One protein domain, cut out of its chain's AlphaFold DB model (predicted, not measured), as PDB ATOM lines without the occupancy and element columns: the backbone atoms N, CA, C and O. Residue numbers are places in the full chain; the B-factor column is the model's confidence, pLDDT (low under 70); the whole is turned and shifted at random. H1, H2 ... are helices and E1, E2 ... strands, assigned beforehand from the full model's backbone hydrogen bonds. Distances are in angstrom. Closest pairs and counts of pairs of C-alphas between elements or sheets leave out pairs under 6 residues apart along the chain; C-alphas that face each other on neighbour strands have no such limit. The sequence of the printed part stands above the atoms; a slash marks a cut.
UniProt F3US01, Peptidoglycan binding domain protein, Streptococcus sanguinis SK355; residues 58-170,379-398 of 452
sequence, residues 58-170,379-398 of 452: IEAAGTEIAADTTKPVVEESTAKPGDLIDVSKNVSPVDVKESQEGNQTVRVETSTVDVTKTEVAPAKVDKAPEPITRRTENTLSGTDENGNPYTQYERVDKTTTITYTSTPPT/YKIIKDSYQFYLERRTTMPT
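This is residues 58 to 170 and 379 to 398 of the 452 residues of the protein "Peptidoglycan binding domain protein" of Streptococcus sanguinis SK355 (UniProt F3US01). The printed part is a long, twisted ribbon of antiparallel strands, with one short helix, H1, packed on it. The long strands E3, E6 and E5 run side by side along the rod; E1 and E2 follow one another along one edge, and E4 makes the other edge. There are 133 residues printed, with one named helix and six named strands in the order H1, E1, E2, E3, E4, E5, E6, and the class is mostly strand. The whole is loose, with a radius of gyration of the C-alphas of 20.5 A, and spans 74 by 28 by 21 A.

H1, residues 58 to 69, begins at C-alpha 58 (0.044, 19.780, -28.947) and is 16.4 A long. After residues 70 to 83, with no named element, come E1, residues 84 to 91, 21.1 A, and E2, residues 94 to 101, 22.3 A. E3, residues 104 to 120, measures 52.0 A and begins at C-alpha 104 (-7.233, 40.326, -20.125). E4, residues 132 to 143, measures 36.7 A. E5, residues 149 to 166, is the longest strand by residues, at 55.5 A. E6, residues 379 to 395, measures 52.0 A and ends at C-alpha 395 (-10.408, 39.900, -23.184).

The six strands form one branched sheet in which E3 has three neighbours. E6 lies on one side of E3, antiparallel at 169 degrees, with N 113 and O 386 2.9 A apart. On the other side of E3, E2 lies beside residues 104 to 111 and E1 beside residues 112 to 119. E2 and E3 are a hairpin, at 155 degrees, with N 97 and O 108 2.9 A apart. E1 and E3 are antiparallel at 161 degrees, with N 88 and O 116 2.9 A apart. E1 runs on into E2 across a break of 2 residues, at 39 degrees. E5 is antiparallel to E6 at 169 degrees, with N 159 and O 385 2.8 A apart. E4 and E5 are a hairpin, at 162 degrees, with N 136 and O 156 2.9 A apart. E2 and E5 are apart. H1 is on the sheet: the closest C-alphas of H1 and E1 are those of Thr 69 and Val 87, 6.2 A apart, and those of H1 and E5 are Ile 58 and Val 156, 6.5 A apart. H1 and E4 are near each other. In H1 every O i to N i+4 pair is within hydrogen-bond range.

The two C-alphas farthest apart are those of Thr 170 and Thr 398, at 74.6 A. Residues 171 to 378 are not printed, and C-alphas 170 and 379 are 16.0 A apart across this cut. The links H1 to E1 and E3 to E4 are long. Mean pLDDT of the printed part is 90.2; residues 168 to 170 and 398 are under 70.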
ATOM      1  N   ILE A  58       0.446  20.630 -30.074       90.06
ATOM      2  CA  ILE A  58       0.044  19.780 -28.947       90.06
ATOM      3  C   ILE A  58      -0.555  18.467 -29.467       90.06
ATOM      4  O   ILE A  58      -0.125  17.390 -29.051       90.06
ATOM      5  N   GLU A  59      -1.481  18.538 -30.428       89.69
ATOM      6  CA  GLU A  59      -2.056  17.359 -31.097       89.69
ATOM      7  C   GLU A  59      -0.993  16.557 -31.857       89.69
ATOM      8  O   GLU A  59      -0.962  15.326 -31.781       89.69
ATOM      9  N   ALA A  60      -0.094  17.245 -32.569       90.50
ATOM     10  CA  ALA A  60       0.981  16.614 -33.329       90.50
ATOM     11  C   ALA A  60       1.951  15.846 -32.414       90.50
ATOM     12  O   ALA A  60       2.246  14.680 -32.678       90.50
ATOM     13  N   ALA A  61       2.392  16.460 -31.311       93.12
ATOM     14  CA  ALA A  61       3.258  15.812 -30.330       93.12
ATOM     15  C   ALA A  61       2.545  14.671 -29.584       93.12
ATOM     16  O   ALA A  61       3.128  13.604 -29.404       93.12
ATOM     17  N   GLY A  62       1.272  14.838 -29.205       90.75
ATOM     18  CA  GLY A  62       0.483  13.757 -28.604       90.75
ATOM     19  C   GLY A  62       0.307  12.559 -29.542       90.75
ATOM     20  O   GLY A  62       0.429  11.416 -29.104       90.75
ATOM     21  N   THR A  63       0.125  12.809 -30.843       90.88
ATOM     22  CA  THR A  63       0.080  11.767 -31.883       90.88
ATOM     23  C   THR A  63       1.424  11.040 -32.020       90.88
ATOM     24  O   THR A  63       1.445   9.814 -32.118       90.88
ATOM     25  N   GLU A  64       2.550  11.767 -31.987       92.88
ATOM     26  CA  GLU A  64       3.900  11.181 -32.005       92.88
ATOM     27  C   GLU A  64       4.140  10.286 -30.775       92.88
ATOM     28  O   GLU A  64       4.520   9.122 -30.918       92.88
ATOM     29  N   ILE A  65       3.829  10.790 -29.575       92.88
ATOM     30  CA  ILE A  65       3.939  10.058 -28.303       92.88
ATOM     31  C   ILE A  65       3.077   8.791 -28.318       92.88
ATOM     32  O   ILE A  65       3.549   7.726 -27.917       92.88
ATOM     33  N   ALA A  66       1.823   8.887 -28.773       90.44
ATOM     34  CA  ALA A  66       0.924   7.743 -28.866       90.44
ATOM     35  C   ALA A  66       1.513   6.661 -29.784       90.44
ATOM     36  O   ALA A  66       1.699   5.527 -29.337       90.44
ATOM     37  N   ALA A  67       1.903   7.038 -31.008       90.62
ATOM     38  CA  ALA A  67       2.503   6.138 -31.990       90.62
ATOM     39  C   ALA A  67       3.789   5.468 -31.474       90.62
ATOM     40  O   ALA A  67       3.980   4.270 -31.683       90.62
ATOM     41  N   ASP A  68       4.646   6.208 -30.761       90.38
ATOM     42  CA  ASP A  68       5.836   5.662 -30.107       90.38
ATOM     43  C   ASP A  68       5.492   4.625 -29.028       90.38
ATOM     44  O   ASP A  68       6.064   3.535 -29.038       90.38
ATOM     45  N   THR A  69       4.538   4.919 -28.137       87.75
ATOM     46  CA  THR A  69       4.138   3.989 -27.060       87.75
ATOM     47  C   THR A  69       3.387   2.744 -27.533       87.75
ATOM     48  O   THR A  69       3.228   1.807 -26.758       87.75
ATOM     49  N   THR A  70       2.946   2.703 -28.794       89.06
ATOM     50  CA  THR A  70       2.302   1.526 -29.406       89.06
ATOM     51  C   THR A  70       3.250   0.631 -30.213       89.06
ATOM     52  O   THR A  70       2.799  -0.339 -30.822       89.06
ATOM     53  N   LYS A  71       4.555   0.932 -30.253       89.38
ATOM     54  CA  LYS A  71       5.531   0.102 -30.979       89.38
ATOM     55  C   LYS A  71       5.724  -1.255 -30.285       89.38
ATOM     56  O   LYS A  71       5.873  -1.285 -29.065       89.38
ATOM     57  N   PRO A  72       5.743  -2.377 -31.031       90.88
ATOM     58  CA  PRO A  72       6.019  -3.684 -30.448       90.88
ATOM     59  C   PRO A  72       7.469  -3.757 -29.958       90.88
ATOM     60  O   PRO A  72       8.377  -3.241 -30.612       90.88
ATOM     61  N   VAL A  73       7.671  -4.437 -28.830       94.31
ATOM     62  CA  VAL A  73       8.992  -4.725 -28.256       94.31
ATOM     63  C   VAL A  73       9.357  -6.199 -28.440       94.31
ATOM     64  O   VAL A  73       8.481  -7.064 -28.503       94.31
ATOM     65  N   VAL A  74      10.654  -6.483 -28.529       93.75
ATOM     66  CA  VAL A  74      11.219  -7.830 -28.666       93.75
ATOM     67  C   VAL A  74      11.755  -8.302 -27.316       93.75
ATOM     68  O   VAL A  74      12.447  -7.559 -26.623       93.75
ATOM     69  N   GLU A  75      11.470  -9.556 -26.958       87.81
ATOM     70  CA  GLU A  75      12.003 -10.198 -25.751       87.81
ATOM     71  C   GLU A  75      13.529 -10.105 -25.700       87.81
ATOM     72  O   GLU A  75      14.223 -10.613 -26.592       87.81
ATOM     73  N   GLU A  76      14.055  -9.480 -24.638       83.81
ATOM     74  CA  GLU A  76      15.457  -9.063 -24.558       83.81
ATOM     75  C   GLU A  76      16.400 -10.229 -24.867       83.81
ATOM     76  O   GLU A  76      17.336 -10.070 -25.647       83.81
ATOM     77  N   SER A  77      16.147 -11.419 -24.318       78.12
ATOM     78  CA  SER A  77      16.987 -12.613 -24.519       78.12
ATOM     79  C   SER A  77      17.147 -13.064 -25.983       78.12
ATOM     80  O   SER A  77      18.071 -13.816 -26.286       78.12
ATOM     81  N   THR A  78      16.289 -12.589 -26.894       84.56
ATOM     82  CA  THR A  78      16.262 -12.966 -28.322       84.56
ATOM     83  C   THR A  78      16.549 -11.812 -29.290       84.56
ATOM     84  O   THR A  78      16.812 -12.056 -30.469       84.56
ATOM     85  N   ALA A  79      16.519 -10.569 -28.803       88.06
ATOM     86  CA  ALA A  79      16.613  -9.355 -29.611       88.06
ATOM     87  C   ALA A  79      17.964  -9.188 -30.346       88.06
ATOM     88  O   ALA A  79      19.046  -9.421 -29.797       88.06
ATOM     89  N   LYS A  80      17.908  -8.739 -31.597       90.94
ATOM     90  CA  LYS A  80      19.052  -8.476 -32.482       90.94
ATOM     91  C   LYS A  80      19.427  -6.988 -32.460       90.94
ATOM     92  O   LYS A  80      18.614  -6.166 -32.049       90.94
ATOM     93  N   PRO A  81      20.630  -6.598 -32.919       91.81
ATOM     94  CA  PRO A  81      20.972  -5.189 -33.090       91.81
ATOM     95  C   PRO A  81      19.939  -4.423 -33.926       91.81
ATOM     96  O   PRO A  81      19.615  -4.833 -35.039       91.81
ATOM     97  N   GLY A  82      19.448  -3.307 -33.387       90.56
ATOM     98  CA  GLY A  82      18.354  -2.509 -33.943       90.56
ATOM     99  C   GLY A  82      16.962  -2.845 -33.392       90.56
ATOM    100  O   GLY A  82      16.060  -2.024 -33.546       90.56
ATOM    101  N   ASP A  83      16.774  -3.985 -32.718       95.19
ATOM    102  CA  ASP A  83      15.487  -4.333 -32.110       95.19
ATOM    103  C   ASP A  83      15.206  -3.458 -30.876       95.19
ATOM    104  O   ASP A  83      16.070  -3.232 -30.023       95.19
ATOM    105  N   LEU A  84      13.958  -2.999 -30.776       94.94
ATOM    106  CA  LEU A  84      13.405  -2.253 -29.648       94.94
ATOM    107  C   LEU A  84      12.964  -3.239 -28.555       94.94
ATOM    108  O   LEU A  84      12.169  -4.131 -28.838       94.94
ATOM    109  N   ILE A  85      13.462  -3.095 -27.325       94.94
ATOM    110  CA  ILE A  85      13.216  -4.042 -26.214       94.94
ATOM    111  C   ILE A  85      12.401  -3.453 -25.053       94.94
ATOM    112  O   ILE A  85      11.811  -4.204 -24.283       94.94
ATOM    113  N   ASP A  86      12.343  -2.125 -24.931       95.06
ATOM    114  CA  ASP A  86      11.510  -1.419 -23.949       95.06
ATOM    115  C   ASP A  86      11.013  -0.084 -24.519       95.06
ATOM    116  O   ASP A  86      11.742   0.601 -25.247       95.06
ATOM    117  N   VAL A  87       9.788   0.292 -24.142       95.75
ATOM    118  CA  VAL A  87       9.233   1.637 -24.319       95.75
ATOM    119  C   VAL A  87       8.461   2.019 -23.062       95.75
ATOM    120  O   VAL A  87       7.411   1.453 -22.760       95.75
ATOM    121  N   SER A  88       8.937   3.044 -22.364       93.25
ATOM    122  CA  SER A  88       8.310   3.585 -21.161       93.25
ATOM    123  C   SER A  88       7.905   5.050 -21.352       93.25
ATOM    124  O   SER A  88       8.573   5.825 -22.039       93.25
ATOM    125  N   LYS A  89       6.777   5.444 -20.746       93.81
ATOM    126  CA  LYS A  89       6.250   6.817 -20.764       93.81
ATOM    127  C   LYS A  89       6.029   7.307 -19.337       93.81
ATOM    128  O   LYS A  89       5.339   6.651 -18.564       93.81
ATOM    129  N   ASN A  90       6.561   8.482 -19.022       93.06
ATOM    130  CA  ASN A  90       6.271   9.230 -17.803       93.06
ATOM    131  C   ASN A  90       5.593  10.557 -18.176       93.06
ATOM    132  O   ASN A  90       5.934  11.163 -19.190       93.06
ATOM    133  N   VAL A  91       4.624  11.000 -17.378       92.50
ATOM    134  CA  VAL A  91       3.785  12.171 -17.671       92.50
ATOM    135  C   VAL A  91       3.635  12.992 -16.396       92.50
ATOM    136  O   VAL A  91       3.281  12.448 -15.349       92.50
ATOM    137  N   SER A  92       3.914  14.295 -16.457       90.88
ATOM    138  CA  SER A  92       3.672  15.180 -15.316       90.88
ATOM    139  C   SER A  92       2.175  15.452 -15.133       90.88
ATOM    140  O   SER A  92       1.395  15.359 -16.081       90.88
ATOM    141  N   PRO A  93       1.753  15.891 -13.939       88.94
ATOM    142  CA  PRO A  93       0.533  16.674 -13.818       88.94
ATOM    143  C   PRO A  93       0.604  17.932 -14.697       88.94
ATOM    144  O   PRO A  93       1.699  18.455 -14.919       88.94
ATOM    145  N   VAL A  94      -0.548  18.444 -15.130       90.38
ATOM    146  CA  VAL A  94      -0.638  19.795 -15.703       90.38
ATOM    147  C   VAL A  94      -0.614  20.807 -14.558       90.38
ATOM    148  O   VAL A  94      -1.433  20.709 -13.642       90.38
ATOM    149  N   ASP A  95       0.314  21.760 -14.615       87.81
ATOM    150  CA  ASP A  95       0.377  22.932 -13.735       87.81
ATOM    151  C   ASP A  95      -0.422  24.082 -14.359       87.81
ATOM    152  O   ASP A  95      -0.224  24.395 -15.536       87.81
ATOM    153  N   VAL A  96      -1.334  24.688 -13.590       90.00
ATOM    154  CA  VAL A  96      -2.270  25.728 -14.055       90.00
ATOM    155  C   VAL A  96      -2.091  27.016 -13.257       90.00
ATOM    156  O   VAL A  96      -2.244  27.011 -12.033       90.00
ATOM    157  N   LYS A  97      -1.871  28.125 -13.972       87.81
ATOM    158  CA  LYS A  97      -1.746  29.484 -13.424       87.81
ATOM    159  C   LYS A  97      -2.699  30.445 -14.124       87.81
ATOM    160  O   LYS A  97      -2.901  30.351 -15.333       87.81
ATOM    161  N   GLU A  98      -3.284  31.365 -13.367       88.75
ATOM    162  CA  GLU A  98      -4.294  32.322 -13.836       88.75
ATOM    163  C   GLU A  98      -3.986  33.710 -13.258       88.75
ATOM    164  O   GLU A  98      -3.731  33.832 -12.063       88.75
ATOM    165  N   SER A  99      -3.994  34.751 -14.094       86.50
ATOM    166  CA  SER A  99      -3.680  36.135 -13.711       86.50
ATOM    167  C   SER A  99      -4.499  37.158 -14.518       86.50
ATOM    168  O   SER A  99      -5.256  36.799 -15.423       86.50
ATOM    169  N   GLN A 100      -4.384  38.447 -14.176       86.31
ATOM    170  CA  GLN A 100      -5.068  39.556 -14.856       86.31
ATOM    171  C   GLN A 100      -4.048  40.576 -15.385       86.31
ATOM    172  O   GLN A 100      -3.359  41.228 -14.603       86.31
ATOM    173  N   GLU A 101      -3.999  40.777 -16.702       87.31
ATOM    174  CA  GLU A 101      -3.276  41.876 -17.353       87.31
ATOM    175  C   GLU A 101      -4.279  42.926 -17.860       87.31
ATOM    176  O   GLU A 101      -4.769  42.886 -18.992       87.31
ATOM    177  N   GLY A 102      -4.621  43.880 -16.990       88.12
ATOM    178  CA  GLY A 102      -5.532  44.988 -17.298       88.12
ATOM    179  C   GLY A 102      -6.974  44.531 -17.528       88.12
ATOM    180  O   GLY A 102      -7.742  44.412 -16.580       88.12
ATOM    181  N   ASN A 103      -7.340  44.304 -18.792       86.88
ATOM    182  CA  ASN A 103      -8.656  43.796 -19.211       86.88
ATOM    183  C   ASN A 103      -8.583  42.360 -19.781       86.88
ATOM    184  O   ASN A 103      -9.552  41.863 -20.357       86.88
ATOM    185  N   GLN A 104      -7.424  41.702 -19.677       87.50
ATOM    186  CA  GLN A 104      -7.233  40.326 -20.125       87.50
ATOM    187  C   GLN A 104      -7.005  39.389 -18.945       87.50
ATOM    188  O   GLN A 104      -6.054  39.554 -18.187       87.50
ATOM    189  N   THR A 105      -7.835  38.355 -18.842       88.38
ATOM    190  CA  THR A 105      -7.536  37.201 -17.994       88.38
ATOM    191  C   THR A 105      -6.580  36.293 -18.757       88.38
ATOM    192  O   THR A 105      -6.901  35.825 -19.853       88.38
ATOM    193  N   VAL A 106      -5.392  36.072 -18.198       89.25
ATOM    194  CA  VAL A 106      -4.333  35.244 -18.783       89.25
ATOM    195  C   VAL A 106      -4.297  33.919 -18.035       89.25
ATOM    196  O   VAL A 106      -4.194  33.895 -16.811       89.25
ATOM    197  N   ARG A 107      -4.392  32.804 -18.758       89.50
ATOM    198  CA  ARG A 107      -4.356  31.453 -18.193       89.50
ATOM    199  C   ARG A 107      -3.280  30.629 -18.882       89.50
ATOM    200  O   ARG A 107      -3.352  30.418 -20.090       89.50
ATOM    201  N   VAL A 108      -2.308  30.160 -18.106       91.50
ATOM    202  CA  VAL A 108      -1.174  29.356 -18.567       91.50
ATOM    203  C   VAL A 108      -1.301  27.941 -18.011       91.50
ATOM    204  O   VAL A 108      -1.459  27.752 -16.807       91.50
ATOM    205  N   GLU A 109      -1.201  26.947 -18.886       92.50
ATOM    206  CA  GLU A 109      -1.075  25.534 -18.535       92.50
ATOM    207  C   GLU A 109       0.265  24.996 -19.044       92.50
ATOM    208  O   GLU A 109       0.648  25.248 -20.190       92.50
ATOM    209  N   THR A 110       0.971  24.222 -18.219       93.69
ATOM    210  CA  THR A 110       2.204  23.532 -18.635       93.69
ATOM    211  C   THR A 110       2.221  22.076 -18.195       93.69
ATOM    212  O   THR A 110       1.623  21.717 -17.185       93.69
ATOM    213  N   SER A 111       2.895  21.220 -18.964       94.06
ATOM    214  CA  SER A 111       3.056  19.793 -18.660       94.06
ATOM    215  C   SER A 111       4.325  19.258 -19.318       94.06
ATOM    216  O   SER A 111       4.746  19.776 -20.352       94.06
ATOM    217  N   THR A 112       4.909  18.185 -18.790       95.12
ATOM    218  CA  THR A 112       5.964  17.431 -19.471       95.12
ATOM    219  C   THR A 112       5.556  15.987 -19.740       95.12
ATOM    220  O   THR A 112       4.791  15.381 -18.987       95.12
ATOM    221  N   VAL A 113       6.080  15.427 -20.832       96.19
ATOM    222  CA  VAL A 113       6.020  13.994 -21.136       96.19
ATOM    223  C   VAL A 113       7.424  13.525 -21.481       96.19
ATOM    224  O   VAL A 113       8.063  14.087 -22.361       96.19
ATOM    225  N   ASP A 114       7.883  12.471 -20.823       96.19
ATOM    226  CA  ASP A 114       9.107  11.763 -21.173       96.19
ATOM    227  C   ASP A 114       8.740  10.420 -21.810       96.19
ATOM    228  O   ASP A 114       8.095   9.590 -21.167       96.19
ATOM    229  N   VAL A 115       9.185  10.173 -23.041       96.94
ATOM    230  CA  VAL A 115       9.139   8.852 -23.685       96.94
ATOM    231  C   VAL A 115      10.562   8.312 -23.763       96.94
ATOM    232  O   VAL A 115      11.434   8.949 -24.351       96.94
ATOM    233  N   THR A 116      10.806   7.144 -23.176       96.75
ATOM    234  CA  THR A 116      12.112   6.473 -23.191       96.75
ATOM    235  C   THR A 116      12.004   5.168 -23.970       96.75
ATOM    236  O   THR A 116      11.097   4.377 -23.729       96.75
ATOM    237  N   LYS A 117      12.912   4.959 -24.922       97.06
ATOM    238  CA  LYS A 117      12.980   3.796 -25.818       97.06
ATOM    239  C   LYS A 117      14.338   3.131 -25.637       97.06
ATOM    240  O   LYS A 117      15.346   3.838 -25.669       97.06
ATOM    241  N   THR A 118      14.381   1.810 -25.506       96.06
ATOM    242  CA  THR A 118      15.642   1.060 -25.402       96.06
ATOM    243  C   THR A 118      15.801   0.139 -26.604       96.06
ATOM    244  O   THR A 118      15.016  -0.789 -26.786       96.06
ATOM    245  N   GLU A 119      16.820   0.389 -27.421       95.56
ATOM    246  CA  GLU A 119      17.184  -0.406 -28.600       95.56
ATOM    247  C   GLU A 119      18.479  -1.190 -28.328       95.56
ATOM    248  O   GLU A 119      19.389  -0.679 -27.670       95.56
ATOM    249  N   VAL A 120      18.621  -2.404 -28.867       92.31
ATOM    250  CA  VAL A 120      19.909  -3.128 -28.842       92.31
ATOM    251  C   VAL A 120      20.886  -2.440 -29.799       92.31
ATOM    252  O   VAL A 120      20.621  -2.330 -30.996       92.31
ATOM    253  N   ALA A 121      22.041  -1.995 -29.304       91.00
ATOM    254  CA  ALA A 121      23.057  -1.351 -30.136       91.00
ATOM    255  C   ALA A 121      23.993  -2.399 -30.781       91.00
ATOM    256  O   ALA A 121      24.326  -3.397 -30.141       91.00
ATOM    257  N   PRO A 122      24.454  -2.193 -32.032       85.75
ATOM    258  CA  PRO A 122      25.303  -3.159 -32.743       85.75
ATOM    259  C   PRO A 122      26.740  -3.245 -32.215       85.75
ATOM    260  O   PRO A 122      27.426  -4.223 -32.486       85.75
ATOM    261  N   ALA A 123      27.203  -2.219 -31.501       86.31
ATOM    262  CA  ALA A 123      28.542  -2.120 -30.940       86.31
ATOM    263  C   ALA A 123      28.557  -1.085 -29.803       86.31
ATOM    264  O   ALA A 123      27.583  -0.351 -29.597       86.31
ATOM    265  N   LYS A 124      29.691  -0.986 -29.105       87.38
ATOM    266  CA  LYS A 124      29.983   0.118 -28.188       87.38
ATOM    267  C   LYS A 124      29.986   1.454 -28.945       87.38
ATOM    268  O   LYS A 124      30.495   1.534 -30.059       87.38
ATOM    269  N   VAL A 125      29.487   2.513 -28.306       87.12
ATOM    270  CA  VAL A 125      29.610   3.897 -28.786       87.12
ATOM    271  C   VAL A 125      30.212   4.741 -27.663       87.12
ATOM    272  O   VAL A 125      29.581   4.930 -26.627       87.12
ATOM    273  N   ASP A 126      31.447   5.215 -27.845       81.44
ATOM    274  CA  ASP A 126      32.228   5.870 -26.781       81.44
ATOM    275  C   ASP A 126      31.776   7.295 -26.434       81.44
ATOM    276  O   ASP A 126      31.992   7.747 -25.309       81.44
ATOM    277  N   LYS A 127      31.131   8.007 -27.369       87.44
ATOM    278  CA  LYS A 127      30.530   9.320 -27.110       87.44
ATOM    279  C   LYS A 127      29.097   9.378 -27.637       87.44
ATOM    280  O   LYS A 127      28.849   9.129 -28.815       87.44
ATOM    281  N   ALA A 128      28.166   9.764 -26.770       90.25
ATOM    282  CA  ALA A 128      26.816  10.141 -27.170       90.25
ATOM    283  C   ALA A 128      26.813  11.419 -28.042       90.25
ATOM    284  O   ALA A 128      27.689  12.277 -27.870       90.25
ATOM    285  N   PRO A 129      25.842  11.578 -28.962       92.75
ATOM    286  CA  PRO A 129      25.594  12.863 -29.604       92.75
ATOM    287  C   PRO A 129      25.078  13.884 -28.578       92.75
ATOM    288  O   PRO A 129      24.455  13.510 -27.582       92.75
ATOM    289  N   GLU A 130      25.309  15.171 -28.837       94.00
ATOM    290  CA  GLU A 130      24.722  16.243 -28.024       94.00
ATOM    291  C   GLU A 130      23.178  16.217 -28.132       94.00
ATOM    292  O   GLU A 130      22.659  15.878 -29.203       94.00
ATOM    293  N   PRO A 131      22.425  16.575 -27.072       95.62
ATOM    294  CA  PRO A 131      20.964  16.626 -27.122       95.62
ATOM    295  C   PRO A 131      20.442  17.590 -28.194       95.62
ATOM    296  O   PRO A 131      20.965  18.692 -28.365       95.62
ATOM    297  N   ILE A 132      19.371  17.197 -28.888       96.06
ATOM    298  CA  ILE A 132      18.753  17.995 -29.953       96.06
ATOM    299  C   ILE A 132      17.395  18.500 -29.472       96.06
ATOM    300  O   ILE A 132      16.481  17.705 -29.257       96.06
ATOM    301  N   THR A 133      17.242  19.820 -29.350       95.69
ATOM    302  CA  THR A 133      15.960  20.465 -29.024       95.69
ATOM    303  C   THR A 133      15.310  21.065 -30.270       95.69
ATOM    304  O   THR A 133      15.938  21.822 -31.011       95.69
ATOM    305  N   ARG A 134      14.024  20.769 -30.479       95.62
ATOM    306  CA  ARG A 134      13.165  21.357 -31.510       95.62
ATOM    307  C   ARG A 134      11.959  22.029 -30.860       95.62
ATOM    308  O   ARG A 134      11.192  21.388 -30.147       95.62
ATOM    309  N   ARG A 135      11.767  23.305 -31.188       95.88
ATOM    310  CA  ARG A 135      10.581  24.095 -30.850       95.88
ATOM    311  C   ARG A 135       9.541  24.006 -31.966       95.88
ATOM    312  O   ARG A 135       9.892  24.018 -33.146       95.88
ATOM    313  N   THR A 136       8.270  23.940 -31.590       94.06
ATOM    314  CA  THR A 136       7.114  24.072 -32.489       94.06
ATOM    315  C   THR A 136       6.053  24.928 -31.813       94.06
ATOM    316  O   THR A 136       5.738  24.693 -30.648       94.06
ATOM    317  N   GLU A 137       5.537  25.927 -32.526       94.38
ATOM    318  CA  GLU A 137       4.659  26.973 -31.988       94.38
ATOM    319  C   GLU A 137       3.463  27.219 -32.917       94.38
ATOM    320  O   GLU A 137       3.557  27.013 -34.127       94.38
ATOM    321  N   ASN A 138       2.341  27.656 -32.344       90.88
ATOM    322  CA  ASN A 138       1.128  28.055 -33.056       90.88
ATOM    323  C   ASN A 138       0.429  29.210 -32.317       90.88
ATOM    324  O   ASN A 138       0.617  29.406 -31.115       90.88
ATOM    325  N   THR A 139      -0.383  29.989 -33.028       90.88
ATOM    326  CA  THR A 139      -1.212  31.055 -32.450       90.88
ATOM    327  C   THR A 139      -2.569  31.065 -33.135       90.88
ATOM    328  O   THR A 139      -2.648  31.129 -34.360       90.88
ATOM    329  N   LEU A 140      -3.637  31.015 -32.343       86.19
ATOM    330  CA  LEU A 140      -5.018  30.977 -32.817       86.19
ATOM    331  C   LEU A 140      -5.904  31.900 -31.975       86.19
ATOM    332  O   LEU A 140      -5.676  32.062 -30.780       86.19
ATOM    333  N   SER A 141      -6.928  32.493 -32.583       86.06
ATOM    334  CA  SER A 141      -7.873  33.386 -31.901       86.06
ATOM    335  C   SER A 141      -9.310  32.912 -32.109       86.06
ATOM    336  O   SER A 141      -9.627  32.295 -33.125       86.06
ATOM    337  N   GLY A 142     -10.180  33.207 -31.147       85.19
ATOM    338  CA  GLY A 142     -11.582  32.792 -31.155       85.19
ATOM    339  C   GLY A 142     -12.419  33.589 -30.158       85.19
ATOM    340  O   GLY A 142     -11.995  34.641 -29.681       85.19
ATOM    341  N   THR A 143     -13.603  33.079 -29.830       84.25
ATOM    342  CA  THR A 143     -14.478  33.613 -28.774       84.25
ATOM    343  C   THR A 143     -14.842  32.509 -27.790       84.25
ATOM    344  O   THR A 143     -15.104  31.389 -28.226       84.25
ATOM    345  N   ASP A 144     -14.863  32.805 -26.492       80.75
ATOM    346  CA  ASP A 144     -15.272  31.843 -25.463       80.75
ATOM    347  C   ASP A 144     -16.797  31.595 -25.462       80.75
ATOM    348  O   ASP A 144     -17.555  32.170 -26.249       80.75
ATOM    349  N   GLU A 145     -17.255  30.741 -24.547       76.56
ATOM    350  CA  GLU A 145     -18.669  30.376 -24.371       76.56
ATOM    351  C   GLU A 145     -19.572  31.569 -23.981       76.56
ATOM    352  O   GLU A 145     -20.787  31.507 -24.166       76.56
ATOM    353  N   ASN A 146     -18.989  32.677 -23.509       81.31
ATOM    354  CA  ASN A 146     -19.673  33.930 -23.172       81.31
ATOM    355  C   ASN A 146     -19.603  34.972 -24.311       81.31
ATOM    356  O   ASN A 146     -20.213  36.037 -24.212       81.31
ATOM    357  N   GLY A 147     -18.861  34.688 -25.390       82.56
ATOM    358  CA  GLY A 147     -18.601  35.603 -26.504       82.56
ATOM    359  C   GLY A 147     -17.368  36.502 -26.336       82.56
ATOM    360  O   GLY A 147     -17.126  37.348 -27.197       82.56
ATOM    361  N   ASN A 148     -16.570  36.328 -25.279       86.19
ATOM    362  CA  ASN A 148     -15.351  37.105 -25.039       86.19
ATOM    363  C   ASN A 148     -14.259  36.709 -26.050       86.19
ATOM    364  O   ASN A 148     -13.950  35.517 -26.157       86.19
ATOM    365  N   PRO A 149     -13.624  37.650 -26.774       89.31
ATOM    366  CA  PRO A 149     -12.561  37.315 -27.712       89.31
ATOM    367  C   PRO A 149     -11.282  36.894 -26.977       89.31
ATOM    368  O   PRO A 149     -10.834  37.566 -26.041       89.31
ATOM    369  N   TYR A 150     -10.668  35.800 -27.428       88.12
ATOM    370  CA  TYR A 150      -9.415  35.279 -26.884       88.12
ATOM    371  C   TYR A 150      -8.353  35.043 -27.962       88.12
ATOM    372  O   TYR A 150      -8.670  34.776 -29.123       88.12
ATOM    373  N   THR A 151      -7.090  35.060 -27.539       90.75
ATOM    374  CA  THR A 151      -5.948  34.529 -28.298       90.75
ATOM    375  C   THR A 151      -5.276  33.432 -27.481       90.75
ATOM    376  O   THR A 151      -5.127  33.555 -26.267       90.75
ATOM    377  N   GLN A 152      -4.907  32.344 -28.147       90.44
ATOM    378  CA  GLN A 152      -4.272  31.161 -27.589       90.44
ATOM    379  C   GLN A 152      -2.933  30.920 -28.287       90.44
ATOM    380  O   GLN A 152      -2.864  30.861 -29.515       90.44
ATOM    381  N   TYR A 153      -1.886  30.768 -27.485       92.50
ATOM    382  CA  TYR A 153      -0.533  30.427 -27.898       92.50
ATOM    383  C   TYR A 153      -0.241  28.992 -27.476       92.50
ATOM    384  O   TYR A 153      -0.450  28.615 -26.322       92.50
ATOM    385  N   GLU A 154       0.255  28.196 -28.412       93.12
ATOM    386  CA  GLU A 154       0.599  26.795 -28.188       93.12
ATOM    387  C   GLU A 154       2.083  26.622 -28.470       93.12
ATOM    388  O   GLU A 154       2.556  27.038 -29.528       93.12
ATOM    389  N   ARG A 155       2.821  25.991 -27.557       95.06
ATOM    390  CA  ARG A 155       4.220  25.623 -27.782       95.06
ATOM    391  C   ARG A 155       4.495  24.216 -27.283       95.06
ATOM    392  O   ARG A 155       4.096  23.845 -26.182       95.06
ATOM    393  N   VAL A 156       5.240  23.463 -28.085       96.69
ATOM    394  CA  VAL A 156       5.896  22.229 -27.654       96.69
ATOM    395  C   VAL A 156       7.389  22.346 -27.935       96.69
ATOM    396  O   VAL A 156       7.798  22.560 -29.079       96.69
ATOM    397  N   ASP A 157       8.188  22.204 -26.879       96.94
ATOM    398  CA  ASP A 157       9.641  22.054 -26.941       96.94
ATOM    399  C   ASP A 157       9.989  20.571 -26.749       96.94
ATOM    400  O   ASP A 157       9.859  20.038 -25.647       96.94
ATOM    401  N   LYS A 158      10.418  19.887 -27.817       97.81
ATOM    402  CA  LYS A 158      10.883  18.491 -27.771       97.81
ATOM    403  C   LYS A 158      12.406  18.456 -27.698       97.81
ATOM    404  O   LYS A 158      13.061  18.948 -28.611       97.81
ATOM    405  N   THR A 159      12.971  17.825 -26.673       97.81
ATOM    406  CA  THR A 159      14.407  17.529 -26.561       97.81
ATOM    407  C   THR A 159      14.643  16.027 -26.646       97.81
ATOM    408  O   THR A 159      14.196  15.280 -25.778       97.81
ATOM    409  N   THR A 160      15.374  15.592 -27.671       97.56
ATOM    410  CA  THR A 160      15.829  14.208 -27.833       97.56
ATOM    411  C   THR A 160      17.248  14.067 -27.282       97.56
ATOM    412  O   THR A 160      18.187  14.681 -27.794       97.56
ATOM    413  N   THR A 161      17.412  13.220 -26.269       96.81
ATOM    414  CA  THR A 161      18.706  12.831 -25.691       96.81
ATOM    415  C   THR A 161      18.958  11.358 -25.983       96.81
ATOM    416  O   THR A 161      18.071  10.530 -25.783       96.81
ATOM    417  N   ILE A 162      20.170  11.007 -26.418       96.56
ATOM    418  CA  ILE A 162      20.584   9.610 -26.612       96.56
ATOM    419  C   ILE A 162      21.689   9.284 -25.611       96.56
ATOM    420  O   ILE A 162      22.670  10.016 -25.516       96.56
ATOM    421  N   THR A 163      21.558   8.173 -24.890       94.25
ATOM    422  CA  THR A 163      22.628   7.610 -24.056       94.25
ATOM    423  C   THR A 163      22.906   6.164 -24.453       94.25
ATOM    424  O   THR A 163      22.094   5.511 -25.111       94.25
ATOM    425  N   TYR A 164      24.080   5.663 -24.074       92.75
ATOM    426  CA  TYR A 164      24.483   4.281 -24.315       92.75
ATOM    427  C   TYR A 164      24.825   3.607 -22.989       92.75
ATOM    428  O   TYR A 164      25.379   4.237 -22.087       92.75
ATOM    429  N   THR A 165      24.490   2.327 -22.873       89.19
ATOM    430  CA  THR A 165      24.811   1.490 -21.713       89.19
ATOM    431  C   THR A 165      25.163   0.075 -22.168       89.19
ATOM    432  O   THR A 165      24.952  -0.279 -23.331       89.19
ATOM    433  N   SER A 166      25.709  -0.744 -21.272       85.88
ATOM    434  CA  SER A 166      26.018  -2.143 -21.555       85.88
ATOM    435  C   SER A 166      25.847  -3.036 -20.335       85.88
ATOM    436  O   SER A 166      26.117  -2.618 -19.209       85.88
ATOM    437  N   THR A 167      25.492  -4.300 -20.559       76.31
ATOM    438  CA  THR A 167      25.693  -5.338 -19.538       76.31
ATOM    439  C   THR A 167      27.192  -5.545 -19.280       76.31
ATOM    440  O   THR A 167      28.003  -5.342 -20.187       76.31
ATOM    441  N   PRO A 168      27.606  -5.938 -18.062       61.75
ATOM    442  CA  PRO A 168      28.968  -6.414 -17.844       61.75
ATOM    443  C   PRO A 168      29.202  -7.702 -18.658       61.75
ATOM    444  O   PRO A 168      28.278  -8.513 -18.774       61.75
ATOM    445  N   PRO A 169      30.412  -7.926 -19.207       60.53
ATOM    446  CA  PRO A 169      30.722  -9.167 -19.911       60.53
ATOM    447  C   PRO A 169      30.597 -10.355 -18.951       60.53
ATOM    448  O   PRO A 169      31.027 -10.278 -17.798       60.53
ATOM    449  N   THR A 170      30.017 -11.462 -19.416       57.75
ATOM    450  CA  THR A 170      29.827 -12.665 -18.588       57.75
ATOM    451  C   THR A 170      30.791 -13.766 -19.011       57.75
ATOM    452  O   THR A 170      30.771 -14.240 -20.144       57.75
ATOM    453  N   TYR A 379      23.327  -1.235 -25.497       93.81
ATOM    454  CA  TYR A 379      21.989  -0.677 -25.665       93.81
ATOM    455  C   TYR A 379      22.075   0.824 -25.925       93.81
ATOM    456  O   TYR A 379      22.917   1.525 -25.354       93.81
ATOM    457  N   LYS A 380      21.177   1.307 -26.776       96.50
ATOM    458  CA  LYS A 380      20.959   2.710 -27.116       96.50
ATOM    459  C   LYS A 380      19.634   3.130 -26.489       96.50
ATOM    460  O   LYS A 380      18.582   2.614 -26.857       96.50
ATOM    461  N   ILE A 381      19.690   4.058 -25.543       96.44
ATOM    462  CA  ILE A 381      18.514   4.606 -24.869       96.44
ATOM    463  C   ILE A 381      18.209   5.960 -25.505       96.44
ATOM    464  O   ILE A 381      19.042   6.865 -25.473       96.44
ATOM    465  N   ILE A 382      17.023   6.104 -26.091       97.19
ATOM    466  CA  ILE A 382      16.526   7.363 -26.653       97.19
ATOM    467  C   ILE A 382      15.478   7.913 -25.695       97.19
ATOM    468  O   ILE A 382      14.437   7.287 -25.501       97.19
ATOM    469  N   LYS A 383      15.731   9.088 -25.120       97.56
ATOM    470  CA  LYS A 383      14.759   9.829 -24.321       97.56
ATOM    471  C   LYS A 383      14.266  11.043 -25.103       97.56
ATOM    472  O   LYS A 383      15.016  11.993 -25.304       97.56
ATOM    473  N   ASP A 384      12.997  11.021 -25.488       97.88
ATOM    474  CA  ASP A 384      12.273  12.168 -26.027       97.88
ATOM    475  C   ASP A 384      11.509  12.859 -24.892       97.88
ATOM    476  O   ASP A 384      10.544  12.311 -24.358       97.88
ATOM    477  N   SER A 385      11.953  14.054 -24.508       97.69
ATOM    478  CA  SER A 385      11.339  14.876 -23.461       97.69
ATOM    479  C   SER A 385      10.586  16.045 -24.093       97.69
ATOM    480  O   SER A 385      11.191  16.904 -24.731       97.69
ATOM    481  N   TYR A 386       9.268  16.071 -23.935       97.56
ATOM    482  CA  TYR A 386       8.368  17.088 -24.472       97.56
ATOM    483  C   TYR A 386       7.940  18.027 -23.344       97.56
ATOM    484  O   TYR A 386       7.414  17.566 -22.330       97.56
ATOM    485  N   GLN A 387       8.116  19.334 -23.524       97.44
ATOM    486  CA  GLN A 387       7.551  20.367 -22.656       97.44
ATOM    487  C   GLN A 387       6.404  21.058 -23.394       97.44
ATOM    488  O   GLN A 387       6.621  21.713 -24.413       97.44
ATOM    489  N   PHE A 388       5.190  20.889 -22.881       95.94
ATOM    490  CA  PHE A 388       3.964  21.488 -23.393       95.94
ATOM    491  C   PHE A 388       3.676  22.803 -22.673       95.94
ATOM    492  O   PHE A 388       3.786  22.889 -21.449       95.94
ATOM    493  N   TYR A 389       3.259  23.802 -23.442       95.56
ATOM    494  CA  TYR A 389       2.871  25.123 -22.971       95.56
ATOM    495  C   TYR A 389       1.626  25.584 -23.733       95.56
ATOM    496  O   TYR A 389       1.604  25.572 -24.966       95.56
ATOM    497  N   LEU A 390       0.605  25.999 -22.990       93.88
ATOM    498  CA  LEU A 390      -0.627  26.578 -23.508       93.88
ATOM    499  C   LEU A 390      -0.903  27.878 -22.750       93.88
ATOM    500  O   LEU A 390      -1.105  27.844 -21.541       93.88
ATOM    501  N   GLU A 391      -0.949  29.012 -23.440       94.12
ATOM    502  CA  GLU A 391      -1.367  30.295 -22.861       94.12
ATOM    503  C   GLU A 391      -2.629  30.773 -23.573       94.12
ATOM    504  O   GLU A 391      -2.632  30.900 -24.793       94.12
ATOM    505  N   ARG A 392      -3.698  31.077 -22.830       90.44
ATOM    506  CA  ARG A 392      -4.902  31.731 -23.357       90.44
ATOM    507  C   ARG A 392      -5.087  33.092 -22.689       90.44
ATOM    508  O   ARG A 392      -5.180  33.175 -21.468       90.44
ATOM    509  N   ARG A 393      -5.190  34.143 -23.502       92.19
ATOM    510  CA  ARG A 393      -5.539  35.513 -23.105       92.19
ATOM    511  C   ARG A 393      -6.976  35.794 -23.522       92.19
ATOM    512  O   ARG A 393      -7.233  35.906 -24.719       92.19
ATOM    513  N   THR A 394      -7.897  35.914 -22.572       89.00
ATOM    514  CA  THR A 394      -9.313  36.231 -22.833       89.00
ATOM    515  C   THR A 394      -9.590  37.684 -22.466       89.00
ATOM    516  O   THR A 394      -9.325  38.090 -21.338       89.00
ATOM    517  N   THR A 395     -10.114  38.474 -23.404       89.94
ATOM    518  CA  THR A 395     -10.408  39.900 -23.184       89.94
ATOM    519  C   THR A 395     -11.828  40.067 -22.658       89.94
ATOM    520  O   THR A 395     -12.785  39.720 -23.347       89.94
ATOM    521  N   MET A 396     -11.963  40.610 -21.451       83.56
ATOM    522  CA  MET A 396     -13.249  40.800 -20.776       83.56
ATOM    523  C   MET A 396     -14.000  42.041 -21.309       83.56
ATOM    524  O   MET A 396     -13.392  42.923 -21.924       83.56
ATOM    525  N   PRO A 397     -15.324  42.156 -21.096       77.00
ATOM    526  CA  PRO A 397     -16.066  43.368 -21.427       77.00
ATOM    527  C   PRO A 397     -15.836  44.455 -20.366       77.00
ATOM    528  O   PRO A 397     -16.121  44.261 -19.185       77.00
ATOM    529  N   THR A 398     -15.364  45.631 -20.785       61.62
ATOM    530  CA  THR A 398     -15.155  46.772 -19.883       61.62
ATOM    531  C   THR A 398     -16.494  47.307 -19.361       61.62
ATOM    532  O   THR A 398     -17.274  47.878 -20.122       61.62
TER     533      THR A 398